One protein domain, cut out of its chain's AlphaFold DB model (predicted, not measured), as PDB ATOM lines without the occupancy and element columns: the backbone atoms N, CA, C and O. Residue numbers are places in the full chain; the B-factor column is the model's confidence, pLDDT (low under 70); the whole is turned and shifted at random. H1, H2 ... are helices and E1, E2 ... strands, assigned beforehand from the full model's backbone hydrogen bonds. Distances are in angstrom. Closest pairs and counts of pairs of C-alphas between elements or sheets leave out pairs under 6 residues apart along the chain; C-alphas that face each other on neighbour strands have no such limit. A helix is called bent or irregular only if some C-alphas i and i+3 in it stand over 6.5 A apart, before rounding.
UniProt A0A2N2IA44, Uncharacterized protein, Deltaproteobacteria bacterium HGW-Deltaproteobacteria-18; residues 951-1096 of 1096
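Overview. This is residues 951 to 1096 of the 1096 residues of an uncharacterized protein of Deltaproteobacteria bacterium HGW-Deltaproteobacteria-18 (UniProt A0A2N2IA44). A twisted wall of six strands has three helices, H2, H3 and H4, over one face, while its other face has no named helix. H2 covers the E2 and E1 end of the sheet, H3 lies over E4, H4 lies towards E5, and the short H1 sits near H2 and H3, off the sheet. The 146 printed residues run H1 E1 E2 H2 H3 H4 E3 E4 E5 E6; the mixed sheet has the order E2 E1 E3 E4 E5 E6, and the class is mixed, helices and strands. The whole is compact, with a radius of gyration of the C-alphas of 15.0 A and spans of 42 by 40 by 24 A.

Arrangement. E3, residues 1048 to 1054, E4, residues 1060 to 1066, E5, residues 1072 to 1080, and E6, residues 1086 to 1095, form a meander, each strand the antiparallel neighbour of the one before. N 1051 and O 1063 of the hairpin E3 and E4 are 2.8 A apart, N 1062 and O 1078 of the hairpin E4 and E5 2.8 A, and N 1077 and O 1090 of the hairpin E5 and E6 2.8 A, within hydrogen-bond range. E1, residues 969 to 972, is parallel to E3, with N 970 and O 1050 2.9 A apart. E2, residues 978 to 981, is an edge strand and forms a hairpin with E1, with N 971 and O 979 2.8 A apart. H2, residues 996 to 1008, lies over E2 and E1 at a height over the sheet of 10.2 A, slantwise to the strands. H3, residues 1012 to 1020, lies over E4 at 9.1 A, along the strands, on the same face. H2 and H3 touch, closest at the C-alphas of Gln 1006 and Lys 1015, 6.0 A, at a steep tilt of 54 degrees, opposite ways. H4, residues 1025 to 1034, is on the same face at a height of 9.7 A, over E5 and only just over E4, where 3 of its C-alphas fall. H1, residues 956 to 959, is not on the sheet; it is close to H2 but not clearly touching, with the C-alphas of Leu 956 and Phe 998 7.1 A apart. Each O i to N i+4 pair is within hydrogen-bond range in H2 and H3, 4 of 6 are in H4, and H1 is too short for such a pair.

Along the chain. H1 begins at C-alpha 956, (200.355, 169.348, 177.909). E6 is 27.3 A from first to last C-alpha and ends at C-alpha 1095, (214.162, 167.401, 151.404); E5 is 25.9 A, E4 19.9 A, E3 19.7 A and H2 18.7 A. H4, 15.1 A, is irregular: C-alphas 1026 and 1029 are 7.6 A apart.

Size, cuts and confidence. The C-alphas of Asp 975 and Pro 1038 are the two farthest apart, 44.1 A. The printed part has no cut and ends at the chain's last residue, 1096. The links E2 to H2 and H4 to E3 are long. The mean pLDDT of the printed part is 88.2, and residue 1044 is under 70.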
ATOM      1  N   GLU A 951     191.542 170.931 182.228       83.12
ATOM      2  CA  GLU A 951     191.618 169.594 182.838       83.12
ATOM      3  C   GLU A 951     192.721 168.707 182.256       83.12
ATOM      4  O   GLU A 951     193.136 167.750 182.902       83.12
ATOM      5  N   ASN A 952     193.234 169.030 181.069       86.50
ATOM      6  CA  ASN A 952     194.398 168.363 180.482       86.50
ATOM      7  C   ASN A 952     195.573 169.327 180.242       86.50
ATOM      8  O   ASN A 952     196.475 169.060 179.444       86.50
ATOM      9  N   ALA A 953     195.556 170.470 180.940       88.31
ATOM     10  CA  ALA A 953     196.515 171.558 180.771       88.31
ATOM     11  C   ALA A 953     196.717 171.949 179.295       88.31
ATOM     12  O   ALA A 953     197.847 172.147 178.851       88.31
ATOM     13  N   TYR A 954     195.618 172.045 178.540       87.56
ATOM     14  CA  TYR A 954     195.587 172.367 177.115       87.56
ATOM     15  C   TYR A 954     196.487 171.425 176.298       87.56
ATOM     16  O   TYR A 954     197.311 171.859 175.496       87.56
ATOM     17  N   GLY A 955     196.356 170.118 176.538       86.56
ATOM     18  CA  GLY A 955     197.096 169.056 175.849       86.56
ATOM     19  C   GLY A 955     198.498 168.764 176.399       86.56
ATOM     20  O   GLY A 955     199.101 167.759 176.017       86.56
ATOM     21  N   LEU A 956     199.021 169.570 177.334       88.38
ATOM     22  CA  LEU A 956     200.355 169.348 177.909       88.38
ATOM     23  C   LEU A 956     200.453 168.022 178.671       88.38
ATOM     24  O   LEU A 956     201.480 167.352 178.569       88.38
ATOM     25  N   THR A 957     199.403 167.600 179.383       88.94
ATOM     26  CA  THR A 957     199.419 166.298 180.077       88.94
ATOM     27  C   THR A 957     199.491 165.132 179.091       88.94
ATOM     28  O   THR A 957     199.997 164.064 179.414       88.94
ATOM     29  N   THR A 958     199.014 165.300 177.862       84.56
ATOM     30  CA  THR A 958     199.048 164.230 176.861       84.56
ATOM     31  C   THR A 958     200.385 164.211 176.130       84.56
ATOM     32  O   THR A 958     201.035 163.168 176.047       84.56
ATOM     33  N   ASP A 959     200.828 165.375 175.652       84.00
ATOM     34  CA  ASP A 959     201.874 165.451 174.634       84.00
ATOM     35  C   ASP A 959     203.247 165.864 175.163       84.00
ATOM     36  O   ASP A 959     204.260 165.480 174.574       84.00
ATOM     37  N   PHE A 960     203.325 166.599 176.280       86.94
ATOM     38  CA  PHE A 960     204.584 167.206 176.730       86.94
ATOM     39  C   PHE A 960     205.694 166.170 176.913       86.94
ATOM     40  O   PHE A 960     206.787 166.348 176.388       86.94
ATOM     41  N   ARG A 961     205.409 165.069 177.617       83.75
ATOM     42  CA  ARG A 961     206.383 163.993 177.876       83.75
ATOM     43  C   ARG A 961     206.593 163.045 176.693       83.75
ATOM     44  O   ARG A 961     207.560 162.291 176.701       83.75
ATOM     45  N   ARG A 962     205.669 163.032 175.723       82.00
ATOM     46  CA  ARG A 962     205.760 162.164 174.545       82.00
ATOM     47  C   ARG A 962     206.743 162.730 173.525       82.00
ATOM     48  O   ARG A 962     207.425 161.949 172.872       82.00
ATOM     49  N   ARG A 963     206.848 164.065 173.438       80.56
ATOM     50  CA  ARG A 963     207.743 164.789 172.520       80.56
ATOM     51  C   ARG A 963     209.214 164.384 172.649       80.56
ATOM     52  O   ARG A 963     209.719 164.071 173.727       80.56
ATOM     53  N   GLY A 964     209.911 164.447 171.520       78.56
ATOM     54  CA  GLY A 964     211.297 164.044 171.371       78.56
ATOM     55  C   GLY A 964     212.222 164.903 172.225       78.56
ATOM     56  O   GLY A 964     211.972 166.089 172.444       78.56
ATOM     57  N   ARG A 965     213.308 164.300 172.716       76.31
ATOM     58  CA  ARG A 965     214.202 164.915 173.713       76.31
ATOM     59  C   ARG A 965     214.902 166.188 173.227       76.31
ATOM     60  O   ARG A 965     215.316 166.982 174.066       76.31
ATOM     61  N   ASN A 966     215.004 166.406 171.914       79.88
ATOM     62  CA  ASN A 966     215.598 167.625 171.352       79.88
ATOM     63  C   ASN A 966     214.566 168.748 171.141       79.88
ATOM     64  O   ASN A 966     214.919 169.830 170.683       79.88
ATOM     65  N   THR A 967     213.292 168.512 171.467       85.12
ATOM     66  CA  THR A 967     212.238 169.529 171.397       85.12
ATOM     67  C   THR A 967     212.531 170.652 172.388       85.12
ATOM     68  O   THR A 967     212.735 170.424 173.585       85.12
ATOM     69  N   VAL A 968     212.501 171.890 171.905       88.81
ATOM     70  CA  VAL A 968     212.574 173.093 172.734       88.81
ATOM     71  C   VAL A 968     211.258 173.844 172.616       88.81
ATOM     72  O   VAL A 968     210.828 174.178 171.521       88.81
ATOM     73  N   MET A 969     210.636 174.134 173.752       90.56
ATOM     74  CA  MET A 969     209.516 175.061 173.853       90.56
ATOM     75  C   MET A 969     210.033 176.385 174.399       90.56
ATOM     76  O   MET A 969     210.633 176.430 175.481       90.56
ATOM     77  N   ARG A 970     209.823 177.460 173.650       94.75
ATOM     78  CA  ARG A 970     210.277 178.802 174.002       94.75
ATOM     79  C   ARG A 970     209.108 179.775 173.937       94.75
ATOM     80  O   ARG A 970     208.319 179.732 173.005       94.75
ATOM     81  N   PHE A 971     209.019 180.638 174.932       96.06
ATOM     82  CA  PHE A 971     208.021 181.687 175.050       96.06
ATOM     83  C   PHE A 971     208.753 182.999 175.308       96.06
ATOM     84  O   PHE A 971     209.620 183.045 176.184       96.06
ATOM     85  N   GLU A 972     208.433 184.030 174.539       95.75
ATOM     86  CA  GLU A 972     209.036 185.358 174.615       95.75
ATOM     87  C   GLU A 972     207.925 186.406 174.664       95.75
ATOM     88  O   GLU A 972     207.179 186.569 173.698       95.75
ATOM     89  N   SER A 973     207.787 187.099 175.790       91.56
ATOM     90  CA  SER A 973     206.854 188.219 175.917       91.56
ATOM     91  C   SER A 973     207.444 189.505 175.333       91.56
ATOM     92  O   SER A 973     208.665 189.675 175.278       91.56
ATOM     93  N   SER A 974     206.577 190.451 174.961       90.25
ATOM     94  CA  SER A 974     206.998 191.757 174.427       90.25
ATOM     95  C   SER A 974     207.787 192.594 175.445       90.25
ATOM     96  O   SER A 974     208.643 193.391 175.074       90.25
ATOM     97  N   ASP A 975     207.580 192.357 176.747       88.56
ATOM     98  CA  ASP A 975     208.331 192.992 177.841       88.56
ATOM     99  C   ASP A 975     209.705 192.347 178.137       88.56
ATOM    100  O   ASP A 975     210.381 192.721 179.098       88.56
ATOM    101  N   GLY A 976     210.132 191.376 177.322       85.69
ATOM    102  CA  GLY A 976     211.458 190.762 177.391       85.69
ATOM    103  C   GLY A 976     211.591 189.584 178.364       85.69
ATOM    104  O   GLY A 976     212.699 189.064 178.537       85.69
ATOM    105  N   ARG A 977     210.507 189.116 179.002       91.94
ATOM    106  CA  ARG A 977     210.539 187.866 179.784       91.94
ATOM    107  C   ARG A 977     210.590 186.661 178.841       91.94
ATOM    108  O   ARG A 977     209.871 186.581 177.852       91.94
ATOM    109  N   VAL A 978     211.432 185.685 179.182       94.00
ATOM    110  CA  VAL A 978     211.618 184.470 178.377       94.00
ATOM    111  C   VAL A 978     211.474 183.224 179.241       94.00
ATOM    112  O   VAL A 978     212.169 183.072 180.249       94.00
ATOM    113  N   LEU A 979     210.627 182.289 178.812       95.06
ATOM    114  CA  LEU A 979     210.567 180.930 179.344       95.06
ATOM    115  C   LEU A 979     211.071 179.950 178.283       95.06
ATOM    116  O   LEU A 979     210.545 179.884 177.179       95.06
ATOM    117  N   LYS A 980     212.074 179.144 178.633       94.25
ATOM    118  CA  LYS A 980     212.581 178.052 177.792       94.25
ATOM    119  C   LYS A 980     212.493 176.737 178.558       94.25
ATOM    120  O   LYS A 980     212.929 176.668 179.705       94.25
ATOM    121  N   THR A 981     211.949 175.700 177.929       91.25
ATOM    122  CA  THR A 981     211.838 174.357 178.510       91.25
ATOM    123  C   THR A 981     211.939 173.273 177.440       91.25
ATOM    124  O   THR A 981     211.686 173.529 176.268       91.25
ATOM    125  N   SER A 982     212.263 172.050 177.856       88.19
ATOM    126  CA  SER A 982     212.236 170.850 177.014       88.19
ATOM    127  C   SER A 982     211.456 169.726 177.707       88.19
ATOM    128  O   SER A 982     211.355 169.753 178.940       88.19
ATOM    129  N   PRO A 983     210.895 168.766 176.950       86.38
ATOM    130  CA  PRO A 983     210.308 167.545 177.495       86.38
ATOM    131  C   PRO A 983     211.257 166.793 178.430       86.38
ATOM    132  O   PRO A 983     212.447 166.656 178.148       86.38
ATOM    133  N   PHE A 984     210.721 166.253 179.523       87.06
ATOM    134  CA  PHE A 984     211.421 165.335 180.424       87.06
ATOM    135  C   PHE A 984     210.457 164.256 180.930       87.06
ATOM    136  O   PHE A 984     209.244 164.350 180.734       87.06
ATOM    137  N   GLY A 985     210.997 163.205 181.549       82.19
ATOM    138  CA  GLY A 985     210.190 162.100 182.064       82.19
ATOM    139  C   GLY A 985     209.307 162.540 183.233       82.19
ATOM    140  O   GLY A 985     209.830 162.934 184.269       82.19
ATOM    141  N   ILE A 986     207.987 162.442 183.060       85.12
ATOM    142  CA  ILE A 986     206.972 162.633 184.107       85.12
ATOM    143  C   ILE A 986     206.192 161.320 184.232       85.12
ATOM    144  O   ILE A 986     205.720 160.777 183.222       85.12
ATOM    145  N   THR A 987     206.081 160.793 185.455       85.44
ATOM    146  CA  THR A 987     205.351 159.543 185.731       85.44
ATOM    147  C   THR A 987     203.848 159.713 185.493       85.44
ATOM    148  O   THR A 987     203.338 160.829 185.540       85.44
ATOM    149  N   ASP A 988     203.109 158.625 185.246       84.62
ATOM    150  CA  ASP A 988     201.650 158.704 185.040       84.62
ATOM    151  C   ASP A 988     200.919 159.343 186.230       84.62
ATOM    152  O   ASP A 988     200.005 160.137 186.029       84.62
ATOM    153  N   ALA A 989     201.361 159.055 187.459       86.44
ATOM    154  CA  ALA A 989     200.769 159.597 188.682       86.44
ATOM    155  C   ALA A 989     200.985 161.114 188.839       86.44
ATOM    156  O   ALA A 989     200.136 161.809 189.392       86.44
ATOM    157  N   GLU A 990     202.111 161.638 188.349       87.69
ATOM    158  CA  GLU A 990     202.457 163.063 188.422       87.69
ATOM    159  C   GLU A 990     201.960 163.862 187.209       87.69
ATOM    160  O   GLU A 990     201.969 165.094 187.227       87.69
ATOM    161  N   ASN A 991     201.516 163.177 186.151       88.50
ATOM    162  CA  ASN A 991     201.100 163.760 184.880       88.50
ATOM    163  C   ASN A 991     199.673 164.332 184.933       88.50
ATOM    164  O   ASN A 991     198.773 163.931 184.196       88.50
ATOM    165  N   VAL A 992     199.481 165.291 185.831       91.12
ATOM    166  CA  VAL A 992     198.213 165.972 186.097       91.12
ATOM    167  C   VAL A 992     198.359 167.479 185.858       91.12
ATOM    168  O   VAL A 992     199.459 168.017 186.008       91.12
ATOM    169  N   PRO A 993     197.281 168.226 185.544       88.12
ATOM    170  CA  PRO A 993     197.365 169.667 185.254       88.12
ATOM    171  C   PRO A 993     197.959 170.513 186.385       88.12
ATOM    172  O   PRO A 993     198.475 171.610 186.162       88.12
ATOM    173  N   SER A 994     197.873 170.014 187.618       90.19
ATOM    174  CA  SER A 994     198.419 170.651 188.815       90.19
ATOM    175  C   SER A 994     199.939 170.519 188.948       90.19
ATOM    176  O   SER A 994     200.506 171.160 189.838       90.19
ATOM    177  N   HIS A 995     200.605 169.755 188.074       92.81
ATOM    178  CA  HIS A 995     202.054 169.585 188.092       92.81
ATOM    179  C   HIS A 995     202.768 170.955 188.038       92.81
ATOM    180  O   HIS A 995     202.425 171.793 187.190       92.81
ATOM    181  N   PRO A 996     203.776 171.219 188.899       92.06
ATOM    182  CA  PRO A 996     204.414 172.537 189.006       92.06
ATOM    183  C   PRO A 996     204.947 173.077 187.675       92.06
ATOM    184  O   PRO A 996     204.857 174.273 187.398       92.06
ATOM    185  N   HIS A 997     205.454 172.185 186.821       91.06
ATOM    186  CA  HIS A 997     205.982 172.556 185.509       91.06
ATOM    187  C   HIS A 997     204.892 173.035 184.544       91.06
ATOM    188  O   HIS A 997     205.050 174.073 183.904       91.06
ATOM    189  N   PHE A 998     203.751 172.339 184.490       93.31
ATOM    190  CA  PHE A 998     202.617 172.748 183.658       93.31
ATOM    191  C   PHE A 998     202.004 174.048 184.165       93.31
ATOM    192  O   PHE A 998     201.718 174.936 183.367       93.31
ATOM    193  N   ARG A 999     201.897 174.228 185.489       92.94
ATOM    194  CA  ARG A 999     201.473 175.505 186.085       92.94
ATOM    195  C   ARG A 999     202.375 176.663 185.664       92.94
ATOM    196  O   ARG A 999     201.858 177.722 185.324       92.94
ATOM    197  N   LYS A1000     203.697 176.463 185.636       93.38
ATOM    198  CA  LYS A1000     204.658 177.486 185.196       93.38
ATOM    199  C   LYS A1000     204.477 177.852 183.720       93.38
ATOM    200  O   LYS A1000     204.440 179.037 183.403       93.38
ATOM    201  N   ILE A1001     204.325 176.856 182.842       93.44
ATOM    202  CA  ILE A1001     204.061 177.076 181.409       93.44
ATOM    203  C   ILE A1001     202.735 177.824 181.225       93.44
ATOM    204  O   ILE A1001     202.710 178.875 180.595       93.44
ATOM    205  N   MET A1002     201.650 177.335 181.832       93.38
ATOM    206  CA  MET A1002     200.320 177.940 181.713       93.38
ATOM    207  C   MET A1002     200.255 179.363 182.276       93.38
ATOM    208  O   MET A1002     199.550 180.196 181.712       93.38
ATOM    209  N   ALA A1003     200.959 179.654 183.374       92.88
ATOM    210  CA  ALA A1003     201.015 180.994 183.953       92.88
ATOM    211  C   ALA A1003     201.789 181.970 183.058       92.88
ATOM    212  O   ALA A1003     201.370 183.112 182.881       92.88
ATOM    213  N   HIS A1004     202.895 181.521 182.460       94.38
ATOM    214  CA  HIS A1004     203.655 182.351 181.532       94.38
ATOM    215  C   HIS A1004     202.870 182.604 180.238       94.38
ATOM    216  O   HIS A1004     202.722 183.756 179.838       94.38
ATOM    217  N   ALA A1005     202.262 181.555 179.675       93.31
ATOM    218  CA  ALA A1005     201.325 181.647 178.561       93.31
ATOM    219  C   ALA A1005     200.189 182.641 178.857       93.31
ATOM    220  O   ALA A1005     199.950 183.552 178.079       93.31
ATOM    221  N   GLN A1006     199.555 182.542 180.030       92.56
ATOM    222  CA  GLN A1006     198.522 183.490 180.454       92.56
ATOM    223  C   GLN A1006     199.014 184.941 180.451       92.56
ATOM    224  O   GLN A1006     198.259 185.828 180.074       92.56
ATOM    225  N   SER A1007     200.260 185.190 180.866       92.69
ATOM    226  CA  SER A1007     200.816 186.546 180.906       92.69
ATOM    227  C   SER A1007     201.141 187.138 179.532       92.69
ATOM    228  O   SER A1007     201.333 188.345 179.439       92.69
ATOM    229  N   MET A1008     201.205 186.301 178.493       93.81
ATOM    230  CA  MET A1008     201.423 186.707 177.101       93.81
ATOM    231  C   MET A1008     200.119 186.846 176.306       93.81
ATOM    232  O   MET A1008     200.156 187.268 175.155       93.81
ATOM    233  N   SER A1009     198.978 186.446 176.873       92.19
ATOM    234  CA  SER A1009     197.707 186.370 176.148       92.19
ATOM    235  C   SER A1009     196.741 187.476 176.556       92.19
ATOM    236  O   SER A1009     196.567 187.753 177.741       92.19
ATOM    237  N   ALA A1010     196.063 188.055 175.568       89.56
ATOM    238  CA  ALA A1010     194.989 189.028 175.741       89.56
ATOM    239  C   ALA A1010     193.645 188.373 176.109       89.56
ATOM    240  O   ALA A1010     192.795 189.015 176.723       89.56
ATOM    241  N   SER A1011     193.455 187.094 175.768       85.12
ATOM    242  CA  SER A1011     192.226 186.340 176.044       85.12
ATOM    243  C   SER A1011     192.496 184.869 176.410       85.12
ATOM    244  O   SER A1011     193.579 184.338 176.118       85.12
ATOM    245  N   PRO A1012     191.522 184.176 177.035       83.12
ATOM    246  CA  PRO A1012     191.577 182.727 177.242       83.12
ATOM    247  C   PRO A1012     191.723 181.930 175.935       83.12
ATOM    248  O   PRO A1012     192.533 181.000 175.888       83.12
ATOM    249  N   ALA A1013     191.039 182.352 174.868       81.56
ATOM    250  CA  ALA A1013     191.121 181.755 173.536       81.56
ATOM    251  C   ALA A1013     192.546 181.814 172.961       81.56
ATOM    252  O   ALA A1013     193.123 180.786 172.601       81.56
ATOM    253  N   GLN A1014     193.169 182.999 172.967       90.25
ATOM    254  CA  GLN A1014     194.539 183.186 172.474       90.25
ATOM    255  C   GLN A1014     195.546 182.331 173.258       90.25
ATOM    256  O   GLN A1014     196.461 181.743 172.676       90.25
ATOM    257  N   LYS A1015     195.353 182.194 174.576       91.31
ATOM    258  CA  LYS A1015     196.160 181.300 175.417       91.31
ATOM    259  C   LYS A1015     195.983 179.836 175.029       91.31
ATOM    260  O   LYS A1015     196.981 179.126 174.898       91.31
ATOM    261  N   ALA A1016     194.741 179.374 174.897       88.62
ATOM    262  CA  ALA A1016     194.440 177.990 174.554       88.62
ATOM    263  C   ALA A1016     195.060 177.624 173.201       88.62
ATOM    264  O   ALA A1016     195.744 176.609 173.098       88.62
ATOM    265  N   ARG A1017     194.926 178.508 172.206       89.00
ATOM    266  CA  ARG A1017     195.510 178.351 170.870       89.00
ATOM    267  C   ARG A1017     197.041 178.373 170.902       89.00
ATOM    268  O   ARG A1017     197.695 177.545 170.269       89.00
ATOM    269  N   MET A1018     197.641 179.277 171.677       91.75
ATOM    270  CA  MET A1018     199.091 179.282 171.867       91.75
ATOM    271  C   MET A1018     199.564 177.946 172.445       91.75
ATOM    272  O   MET A1018     200.494 177.368 171.900       91.75
ATOM    273  N   LEU A1019     198.914 177.426 173.491       91.06
ATOM    274  CA  LEU A1019     199.263 176.139 174.107       91.06
ATOM    275  C   LEU A1019     198.986 174.939 173.186       91.06
ATOM    276  O   LEU A1019     199.805 174.022 173.136       91.06
ATOM    277  N   GLN A1020     197.910 174.970 172.398       88.62
ATOM    278  CA  GLN A1020     197.625 173.983 171.352       88.62
ATOM    279  C   GLN A1020     198.772 173.902 170.331       88.62
ATOM    280  O   GLN A1020     199.116 172.819 169.866       88.62
ATOM    281  N   ALA A1021     199.437 175.019 170.030       88.06
ATOM    282  CA  ALA A1021     200.601 175.021 169.145       88.06
ATOM    283  C   ALA A1021     201.777 174.174 169.667       88.06
ATOM    284  O   ALA A1021     202.608 173.681 168.900       88.06
ATOM    285  N   PHE A1022     201.834 173.980 170.985       84.12
ATOM    286  CA  PHE A1022     202.814 173.145 171.673       84.12
ATOM    287  C   PHE A1022     202.362 171.683 171.826       84.12
ATOM    288  O   PHE A1022     203.142 170.855 172.303       84.12
ATOM    289  N   SER A1023     201.149 171.335 171.392       80.25
ATOM    290  CA  SER A1023     200.641 169.961 171.331       80.25
ATOM    291  C   SER A1023     200.888 169.337 169.952       80.25
ATOM    292  O   SER A1023     201.571 169.916 169.104       80.25
ATOM    293  N   GLN A1024     200.383 168.128 169.713       75.88
ATOM    294  CA  GLN A1024     200.420 167.513 168.385       75.88
ATOM    295  C   GLN A1024     199.462 168.145 167.365       75.88
ATOM    296  O   GLN A1024     199.682 167.980 166.167       75.88
ATOM    297  N   ALA A1025     198.409 168.855 167.795       74.94
ATOM    298  CA  ALA A1025     197.361 169.345 166.888       74.94
ATOM    299  C   ALA A1025     197.903 170.247 165.777       74.94
ATOM    300  O   ALA A1025     197.435 170.173 164.643       74.94
ATOM    301  N   ALA A1026     198.919 171.053 166.081       77.19
ATOM    302  CA  ALA A1026     199.558 171.936 165.111       77.19
ATOM    303  C   ALA A1026     200.404 171.206 164.056       77.19
ATOM    304  O   ALA A1026     200.806 171.810 163.070       77.19
ATOM    305  N   LEU A1027     200.685 169.915 164.256       81.00
ATOM    306  CA  LEU A1027     201.544 169.114 163.386       81.00
ATOM    307  C   LEU A1027     200.778 168.066 162.575       81.00
ATOM    308  O   LEU A1027     201.396 167.399 161.753       81.00
ATOM    309  N   VAL A1028     199.464 167.897 162.771       82.12
ATOM    310  CA  VAL A1028     198.685 166.830 162.110       82.12
ATOM    311  C   VAL A1028     198.800 166.917 160.588       82.12
ATOM    312  O   VAL A1028     199.225 165.953 159.953       82.12
ATOM    313  N   MET A1029     198.501 168.082 160.004       84.19
ATOM    314  CA  MET A1029     198.619 168.262 158.553       84.19
ATOM    315  C   MET A1029     200.065 168.199 158.077       84.19
ATOM    316  O   MET A1029     200.345 167.580 157.057       84.19
ATOM    317  N   SER A1030     201.002 168.759 158.839       86.38
ATOM    318  CA  SER A1030     202.425 168.728 158.495       86.38
ATOM    319  C   SER A1030     202.983 167.296 158.480       86.38
ATOM    320  O   SER A1030     203.787 166.946 157.621       86.38
ATOM    321  N   ARG A1031     202.510 166.417 159.368       86.69
ATOM    322  CA  ARG A1031     202.843 164.986 159.347       86.69
ATOM    323  C   ARG A1031     202.277 164.293 158.115       86.69
ATOM    324  O   ARG A1031     203.022 163.595 157.437       86.69
ATOM    325  N   LEU A1032     201.004 164.520 157.803       86.88
ATOM    326  CA  LEU A1032     200.375 163.955 156.607       86.88
ATOM    327  C   LEU A1032     201.076 164.424 155.325       86.88
ATOM    328  O   LEU A1032     201.357 163.622 154.447       86.88
ATOM    329  N   LEU A1033     201.442 165.703 155.235       89.50
ATOM    330  CA  LEU A1033     202.187 166.226 154.090       89.50
ATOM    331  C   LEU A1033     203.612 165.667 154.023       89.50
ATOM    332  O   LEU A1033     204.121 165.459 152.927       89.50
ATOM    333  N   SER A1034     204.248 165.344 155.154       89.12
ATOM    334  CA  SER A1034     205.589 164.744 155.143       89.12
ATOM    335  C   SER A1034     205.643 163.396 154.411       89.12
ATOM    336  O   SER A1034     206.648 163.117 153.764       89.12
ATOM    337  N   THR A1035     204.551 162.614 154.411       87.25
ATOM    338  CA  THR A1035     204.495 161.304 153.730       87.25
ATOM    339  C   THR A1035     204.448 161.411 152.207       87.25
ATOM    340  O   THR A1035     204.523 160.401 151.513       87.25
ATOM    341  N   THR A1036     204.306 162.623 151.667       88.62
ATOM    342  CA  THR A1036     204.395 162.876 150.219       88.62
ATOM    343  C   THR A1036     205.841 162.896 149.725       88.62
ATOM    344  O   THR A1036     206.084 162.729 148.533       88.62
ATOM    345  N   PHE A1037     206.808 163.025 150.640       90.25
ATOM    346  CA  PHE A1037     208.222 162.808 150.361       90.25
ATOM    347  C   PHE A1037     208.545 161.314 150.544       90.25
ATOM    348  O   PHE A1037     208.426 160.797 151.659       90.25
ATOM    349  N   PRO A1038     208.974 160.589 149.495       86.19
ATOM    350  CA  PRO A1038     209.108 159.136 149.576       86.19
ATOM    351  C   PRO A1038     210.110 158.689 150.645       86.19
ATOM    352  O   PRO A1038     211.246 159.169 150.686       86.19
ATOM    353  N   GLY A1039     209.684 157.748 151.493       80.38
ATOM    354  CA  GLY A1039     210.497 157.191 152.580       80.38
ATOM    355  C   GLY A1039     210.643 158.100 153.807       80.38
ATOM    356  O   GLY A1039     211.446 157.795 154.689       80.38
ATOM    357  N   ILE A1040     209.897 159.207 153.878       84.69
ATOM    358  CA  ILE A1040     209.913 160.136 155.010       84.69
ATOM    359  C   ILE A1040     208.557 160.103 155.713       84.69
ATOM    360  O   ILE A1040     207.514 160.276 155.096       84.69
ATOM    361  N   GLU A1041     208.578 159.935 157.032       80.06
ATOM    362  CA  GLU A1041     207.400 160.103 157.875       80.06
ATOM    363  C   GLU A1041     207.807 160.842 159.147       80.06
ATOM    364  O   GLU A1041     208.694 160.414 159.894       80.06
ATOM    365  N   PHE A1042     207.171 161.982 159.405       83.06
ATOM    366  CA  PHE A1042     207.367 162.668 160.669       83.06
ATOM    367  C   PHE A1042     206.749 161.888 161.824       83.06
ATOM    368  O   PHE A1042     205.545 161.622 161.873       83.06
ATOM    369  N   SER A1043     207.596 161.603 162.815       77.19
ATOM    370  CA  SER A1043     207.156 161.077 164.099       77.19
ATOM    371  C   SER A1043     206.107 161.997 164.718       77.19
ATOM    372  O   SER A1043     206.303 163.212 164.805       77.19
ATOM    373  N   GLU A1044     205.037 161.387 165.228       68.75
ATOM    374  CA  GLU A1044     204.005 162.037 166.043       68.75
ATOM    375  C   GLU A1044     204.571 162.916 167.147       68.75
ATOM    376  O   GLU A1044     204.036 163.975 167.468       68.75
ATOM    377  N   HIS A1045     205.679 162.465 167.713       73.62
ATOM    378  CA  HIS A1045     206.323 163.096 168.837       73.62
ATOM    379  C   HIS A1045     207.717 163.605 168.474       73.62
ATOM    380  O   HIS A1045     208.586 163.643 169.335       73.62
ATOM    381  N   GLY A1046     207.971 163.931 167.204       71.56
ATOM    382  CA  GLY A1046     209.304 164.262 166.703       71.56
ATOM    383  C   GLY A1046     210.019 165.415 167.426       71.56
ATOM    384  O   GLY A1046     209.488 166.083 168.314       71.56
ATOM    385  N   ASN A1047     211.266 165.658 167.021       83.94
ATOM    386  CA  ASN A1047     212.098 166.742 167.539       83.94
ATOM    387  C   ASN A1047     211.745 168.068 166.843       83.94
ATOM    388  O   ASN A1047     212.425 168.479 165.903       83.94
ATOM    389  N   PHE A1048     210.674 168.722 167.297       87.56
ATOM    390  CA  PHE A1048     210.229 170.020 166.778       87.56
ATOM    391  C   PHE A1048     210.404 171.104 167.836       87.56
ATOM    392  O   PHE A1048     209.854 171.003 168.933       87.56
ATOM    393  N   SER A1049     211.150 172.154 167.516       90.00
ATOM    394  CA  SER A1049     211.236 173.336 168.368       90.00
ATOM    395  C   SER A1049     210.057 174.254 168.082       90.00
ATOM    396  O   SER A1049     209.750 174.521 166.928       90.00
ATOM    397  N   VAL A1050     209.392 174.721 169.134       92.25
ATOM    398  CA  VAL A1050     208.258 175.643 169.043       92.25
ATOM    399  C   VAL A1050     208.619 176.911 169.804       92.25
ATOM    400  O   VAL A1050     208.971 176.847 170.985       92.25
ATOM    401  N   THR A1051     208.527 178.056 169.136       95.12
ATOM    402  CA  THR A1051     208.778 179.375 169.722       95.12
ATOM    403  C   THR A1051     207.528 180.231 169.598       95.12
ATOM    404  O   THR A1051     207.066 180.470 168.489       95.12
ATOM    405  N   ALA A1052     206.993 180.690 170.726       96.75
ATOM    406  CA  ALA A1052     205.915 181.664 170.794       96.75
ATOM    407  C   ALA A1052     206.482 183.041 171.151       96.75
ATOM    408  O   ALA A1052     207.101 183.186 172.205       96.75
ATOM    409  N   THR A1053     206.236 184.042 170.312       96.75
ATOM    410  CA  THR A1053     206.697 185.420 170.514       96.75
ATOM    411  C   THR A1053     205.498 186.363 170.509       96.75
ATOM    412  O   THR A1053     204.772 186.446 169.518       96.75
ATOM    413  N   GLN A1054     205.282 187.072 171.616       96.88
ATOM    414  CA  GLN A1054     204.267 188.117 171.725       96.88
ATOM    415  C   GLN A1054     204.789 189.410 171.090       96.88
ATOM    416  O   GLN A1054     205.885 189.867 171.414       96.88
ATOM    417  N   ARG A1055     204.001 190.008 170.197       93.56
ATOM    418  CA  ARG A1055     204.274 191.310 169.580       93.56
ATOM    419  C   ARG A1055     203.675 192.456 170.401       93.56
ATOM    420  O   ARG A1055     202.836 192.243 171.276       93.56
ATOM    421  N   ASP A1056     204.087 193.683 170.088       88.81
ATOM    422  CA  ASP A1056     203.614 194.904 170.759       88.81
ATOM    423  C   ASP A1056     202.106 195.139 170.589       88.81
ATOM    424  O   ASP A1056     201.454 195.692 171.473       88.81
ATOM    425  N   ASP A1057     201.535 194.672 169.478       90.06
ATOM    426  CA  ASP A1057     200.099 194.710 169.179       90.06
ATOM    427  C   ASP A1057     199.302 193.586 169.866       90.06
ATOM    428  O   ASP A1057     198.130 193.381 169.563       90.06
ATOM    429  N   THR A1058     199.922 192.863 170.806       89.38
ATOM    430  CA  THR A1058     199.367 191.719 171.552       89.38
ATOM    431  C   THR A1058     199.080 190.466 170.723       89.38
ATOM    432  O   THR A1058     198.591 189.476 171.271       89.38
ATOM    433  N   THR A1059     199.436 190.444 169.436       94.75
ATOM    434  CA  THR A1059     199.408 189.214 168.635       94.75
ATOM    435  C   THR A1059     200.522 188.262 169.073       94.75
ATOM    436  O   THR A1059     201.584 188.684 169.540       94.75
ATOM    437  N   VAL A1060     200.296 186.955 168.932       96.31
ATOM    438  CA  VAL A1060     201.306 185.930 169.227       96.31
ATOM    439  C   VAL A1060     201.702 185.227 167.937       96.31
ATOM    440  O   VAL A1060     200.867 184.635 167.255       96.31
ATOM    441  N   VAL A1061     202.993 185.258 167.619       97.00
ATOM    442  CA  VAL A1061     203.578 184.505 166.506       97.00
ATOM    443  C   VAL A1061     204.109 183.185 167.033       97.00
ATOM    444  O   VAL A1061     204.893 183.174 167.980       97.00
ATOM    445  N   ILE A1062     203.713 182.079 166.413       96.25
ATOM    446  CA  ILE A1062     204.273 180.760 166.690       96.25
ATOM    447  C   ILE A1062     205.135 180.328 165.515       96.25
ATOM    448  O   ILE A1062     204.617 180.215 164.411       96.25
ATOM    449  N   ASN A1063     206.397 180.005 165.776       95.81
ATOM    450  CA  ASN A1063     207.294 179.344 164.834       95.81
ATOM    451  C   ASN A1063     207.523 177.899 165.261       95.81
ATOM    452  O   ASN A1063     207.821 177.639 166.429       95.81
ATOM    453  N   ILE A1064     207.384 176.971 164.320       93.06
ATOM    454  CA  ILE A1064     207.640 175.549 164.512       93.06
ATOM    455  C   ILE A1064     208.720 175.119 163.528       93.06
ATOM    456  O   ILE A1064     208.515 175.170 162.320       93.06
ATOM    457  N   ASP A1065     209.844 174.649 164.057       92.50
ATOM    458  CA  ASP A1065     211.010 174.243 163.280       92.50
ATOM    459  C   ASP A1065     211.380 172.792 163.588       92.50
ATOM    460  O   ASP A1065     211.453 172.385 164.752       92.50
ATOM    461  N   SER A1066     211.650 171.994 162.558       89.88
ATOM    462  CA  SER A1066     212.210 170.655 162.752       89.88
ATOM    463  C   SER A1066     213.685 170.714 163.153       89.88
ATOM    464  O   SER A1066     214.422 171.618 162.755       89.88
ATOM    465  N   ASP A1067     214.149 169.698 163.879       84.38
ATOM    466  CA  ASP A1067     215.575 169.494 164.141       84.38
ATOM    467  C   ASP A1067     216.376 169.511 162.817       84.38
ATOM    468  O   ASP A1067     216.020 168.796 161.872       84.38
ATOM    469  N   PRO A1068     217.460 170.308 162.717       80.94
ATOM    470  CA  PRO A1068     218.316 170.332 161.539       80.94
ATOM    471  C   PRO A1068     218.966 168.986 161.200       80.94
ATOM    472  O   PRO A1068     219.557 168.881 160.139       80.94
ATOM    473  N   GLY A1069     218.943 167.975 162.061       79.81
ATOM    474  CA  GLY A1069     219.432 166.628 161.759       79.81
ATOM    475  C   GLY A1069     218.434 165.744 161.004       79.81
ATOM    476  O   GLY A1069     218.810 164.655 160.576       79.81
ATOM    477  N   LEU A1070     217.176 166.170 160.850       84.25
ATOM    478  CA  LEU A1070     216.144 165.383 160.171       84.25
ATOM    479  C   LEU A1070     216.293 165.435 158.637       84.25
ATOM    480  O   LEU A1070     216.745 166.448 158.096       84.25
ATOM    481  N   PRO A1071     215.893 164.361 157.920       84.06
ATOM    482  CA  PRO A1071     216.007 164.274 156.457       84.06
ATOM    483  C   PRO A1071     215.120 165.285 155.716       84.06
ATOM    484  O   PRO A1071     215.384 165.618 154.563       84.06
ATOM    485  N   LEU A1072     214.086 165.792 156.388       88.69
ATOM    486  CA  LEU A1072     213.194 166.827 155.889       88.69
ATOM    487  C   LEU A1072     213.294 168.036 156.816       88.69
ATOM    488  O   LEU A1072     212.965 167.946 158.001       88.69
ATOM    489  N   ARG A1073     213.763 169.164 156.278       90.38
ATOM    490  CA  ARG A1073     213.724 170.446 156.978       90.38
ATOM    491  C   ARG A1073     212.299 170.975 156.905       90.38
ATOM    492  O   ARG A1073     211.762 171.100 155.813       90.38
ATOM    493  N   PHE A1074     211.712 171.313 158.043       92.44
ATOM    494  CA  PHE A1074     210.356 171.832 158.138       92.44
ATOM    495  C   PHE A1074     210.328 173.131 158.938       92.44
ATOM    496  O   PHE A1074     210.975 173.232 159.983       92.44
ATOM    497  N   HIS A1075     209.576 174.098 158.421       94.31
ATOM    498  CA  HIS A1075     209.258 175.361 159.068       94.31
ATOM    499  C   HIS A1075     207.771 175.670 158.879       94.31
ATOM    500  O   HIS A1075     207.250 175.561 157.764       94.31
ATOM    501  N   GLN A1076     207.100 176.082 159.950       94.25
ATOM    502  CA  GLN A1076     205.720 176.548 159.906       94.25
ATOM    503  C   GLN A1076     205.495 177.706 160.873       94.25
ATOM    504  O   GLN A1076     205.878 177.623 162.042       94.25
ATOM    505  N   GLN A1077     204.810 178.747 160.399       95.19
ATOM    506  CA  GLN A1077     204.472 179.926 161.184       95.19
ATOM    507  C   GLN A1077     202.959 180.121 161.295       95.19
ATOM    508  O   GLN A1077     202.238 180.136 160.295       95.19
ATOM    509  N   TYR A1078     202.492 180.370 162.518       95.00
ATOM    510  CA  TYR A1078     201.137 180.834 162.796       95.00
ATOM    511  C   TYR A1078     201.139 182.240 163.390       95.00
ATOM    512  O   TYR A1078     201.966 182.553 164.242       95.00
ATOM    513  N   ILE A1079     200.147 183.045 163.014       94.56
ATOM    514  CA  ILE A1079     199.766 184.254 163.755       94.56
ATOM    515  C   ILE A1079     198.485 183.941 164.524       94.56
ATOM    516  O   ILE A1079     197.573 183.352 163.944       94.56
ATOM    517  N   ILE A1080     198.448 184.296 165.811       93.44
ATOM    518  CA  ILE A1080     197.288 184.168 166.697       93.44
ATOM    519  C   ILE A1080     196.889 185.563 167.193       93.44
ATOM    520  O   ILE A1080     197.625 186.209 167.949       93.44
ATOM    521  N   GLU A1081     195.714 186.005 166.773       92.31
ATOM    522  CA  GLU A1081     195.110 187.291 167.105       92.31
ATOM    523  C   GLU A1081     194.628 187.335 168.574       92.31
ATOM    524  O   GLU A1081     194.480 186.286 169.214       92.31
ATOM    525  N   PRO A1082     194.364 188.524 169.153       87.12
ATOM    526  CA  PRO A1082     193.932 188.664 170.548       87.12
ATOM    527  C   PRO A1082     192.631 187.930 170.891       87.12
ATOM    528  O   PRO A1082     192.465 187.470 172.020       87.12
ATOM    529  N   ASN A1083     191.720 187.781 169.928       78.38
ATOM    530  CA  ASN A1083     190.483 186.998 170.057       78.38
ATOM    531  C   ASN A1083     190.704 185.478 169.884       78.38
ATOM    532  O   ASN A1083     189.768 184.698 170.032       78.38
ATOM    533  N   GLY A1084     191.943 185.067 169.606       81.88
ATOM    534  CA  GLY A1084     192.358 183.696 169.343       81.88
ATOM    535  C   GLY A1084     192.396 183.320 167.864       81.88
ATOM    536  O   GLY A1084     192.884 182.230 167.559       81.88
ATOM    537  N   ASP A1085     191.858 184.136 166.947       83.38
ATOM    538  CA  ASP A1085     191.793 183.779 165.525       83.38
ATOM    539  C   ASP A1085     193.193 183.513 164.991       83.38
ATOM    540  O   ASP A1085     194.165 184.152 165.396       83.38
ATOM    541  N   HIS A1086     193.321 182.546 164.088       88.31
ATOM    542  CA  HIS A1086     194.631 182.135 163.617       88.31
ATOM    543  C   HIS A1086     194.683 181.885 162.127       88.31
ATOM    544  O   HIS A1086     193.716 181.470 161.497       88.31
ATOM    545  N   ARG A1087     195.887 182.032 161.582       88.31
ATOM    546  CA  ARG A1087     196.203 181.608 160.218       88.31
ATOM    547  C   ARG A1087     197.636 181.117 160.119       88.31
ATOM    548  O   ARG A1087     198.516 181.610 160.827       88.31
ATOM    549  N   CYS A1088     197.854 180.145 159.240       90.06
ATOM    550  CA  CYS A1088     199.193 179.764 158.802       90.06
ATOM    551  C   CYS A1088     199.697 180.836 157.825       90.06
ATOM    552  O   CYS A1088     199.024 181.115 156.831       90.06
ATOM    553  N   THR A1089     200.830 181.470 158.125       91.62
ATOM    554  CA  THR A1089     201.407 182.522 157.268       91.62
ATOM    555  C   THR A1089     202.655 182.082 156.527       91.62
ATOM    556  O   THR A1089     203.002 182.709 155.533       91.62
ATOM    557  N   GLU A1090     203.340 181.053 157.025       93.44
ATOM    558  CA  GLU A1090     204.494 180.461 156.357       93.44
ATOM    559  C   GLU A1090     204.460 178.944 156.550       93.44
ATOM    560  O   GLU A1090     204.186 178.452 157.645       93.44
ATOM    561  N   PHE A1091     204.748 178.199 155.487       93.94
ATOM    562  CA  PHE A1091     204.902 176.748 155.520       93.94
ATOM    563  C   PHE A1091     205.934 176.335 154.478       93.94
ATOM    564  O   PHE A1091     205.797 176.671 153.297       93.94
ATOM    565  N   VAL A1092     206.967 175.615 154.911       94.44
ATOM    566  CA  VAL A1092     208.014 175.080 154.040       94.44
ATOM    567  C   VAL A1092     208.447 173.702 154.529       94.44
ATOM    568  O   VAL A1092     208.782 173.525 155.699       94.44
ATOM    569  N   MET A1093     208.517 172.744 153.609       94.00
ATOM    570  CA  MET A1093     209.235 171.482 153.775       94.00
ATOM    571  C   MET A1093     210.267 171.337 152.663       94.00
ATOM    572  O   MET A1093     209.956 171.567 151.500       94.00
ATOM    573  N   GLU A1094     211.492 170.959 153.000       92.38
ATOM    574  CA  GLU A1094     212.595 170.831 152.048       92.38
ATOM    575  C   GLU A1094     213.375 169.548 152.331       92.38
ATOM    576  O   GLU A1094     213.897 169.346 153.436       92.38
ATOM    577  N   ARG A1095     213.420 168.659 151.334       88.50
ATOM    578  CA  ARG A1095     214.162 167.401 151.404       88.50
ATOM    579  C   ARG A1095     215.646 167.691 151.244       88.50
ATOM    580  O   ARG A1095     216.038 168.381 150.307       88.50
ATOM    581  N   ARG A1096     216.450 167.162 152.161       78.44
ATOM    582  CA  ARG A1096     217.906 167.324 152.131       78.44
ATOM    583  C   ARG A1096     218.607 166.361 151.194       78.44
ATOM    584  O   ARG A1096     218.088 165.238 151.002       78.44
TER     585      ARG A1096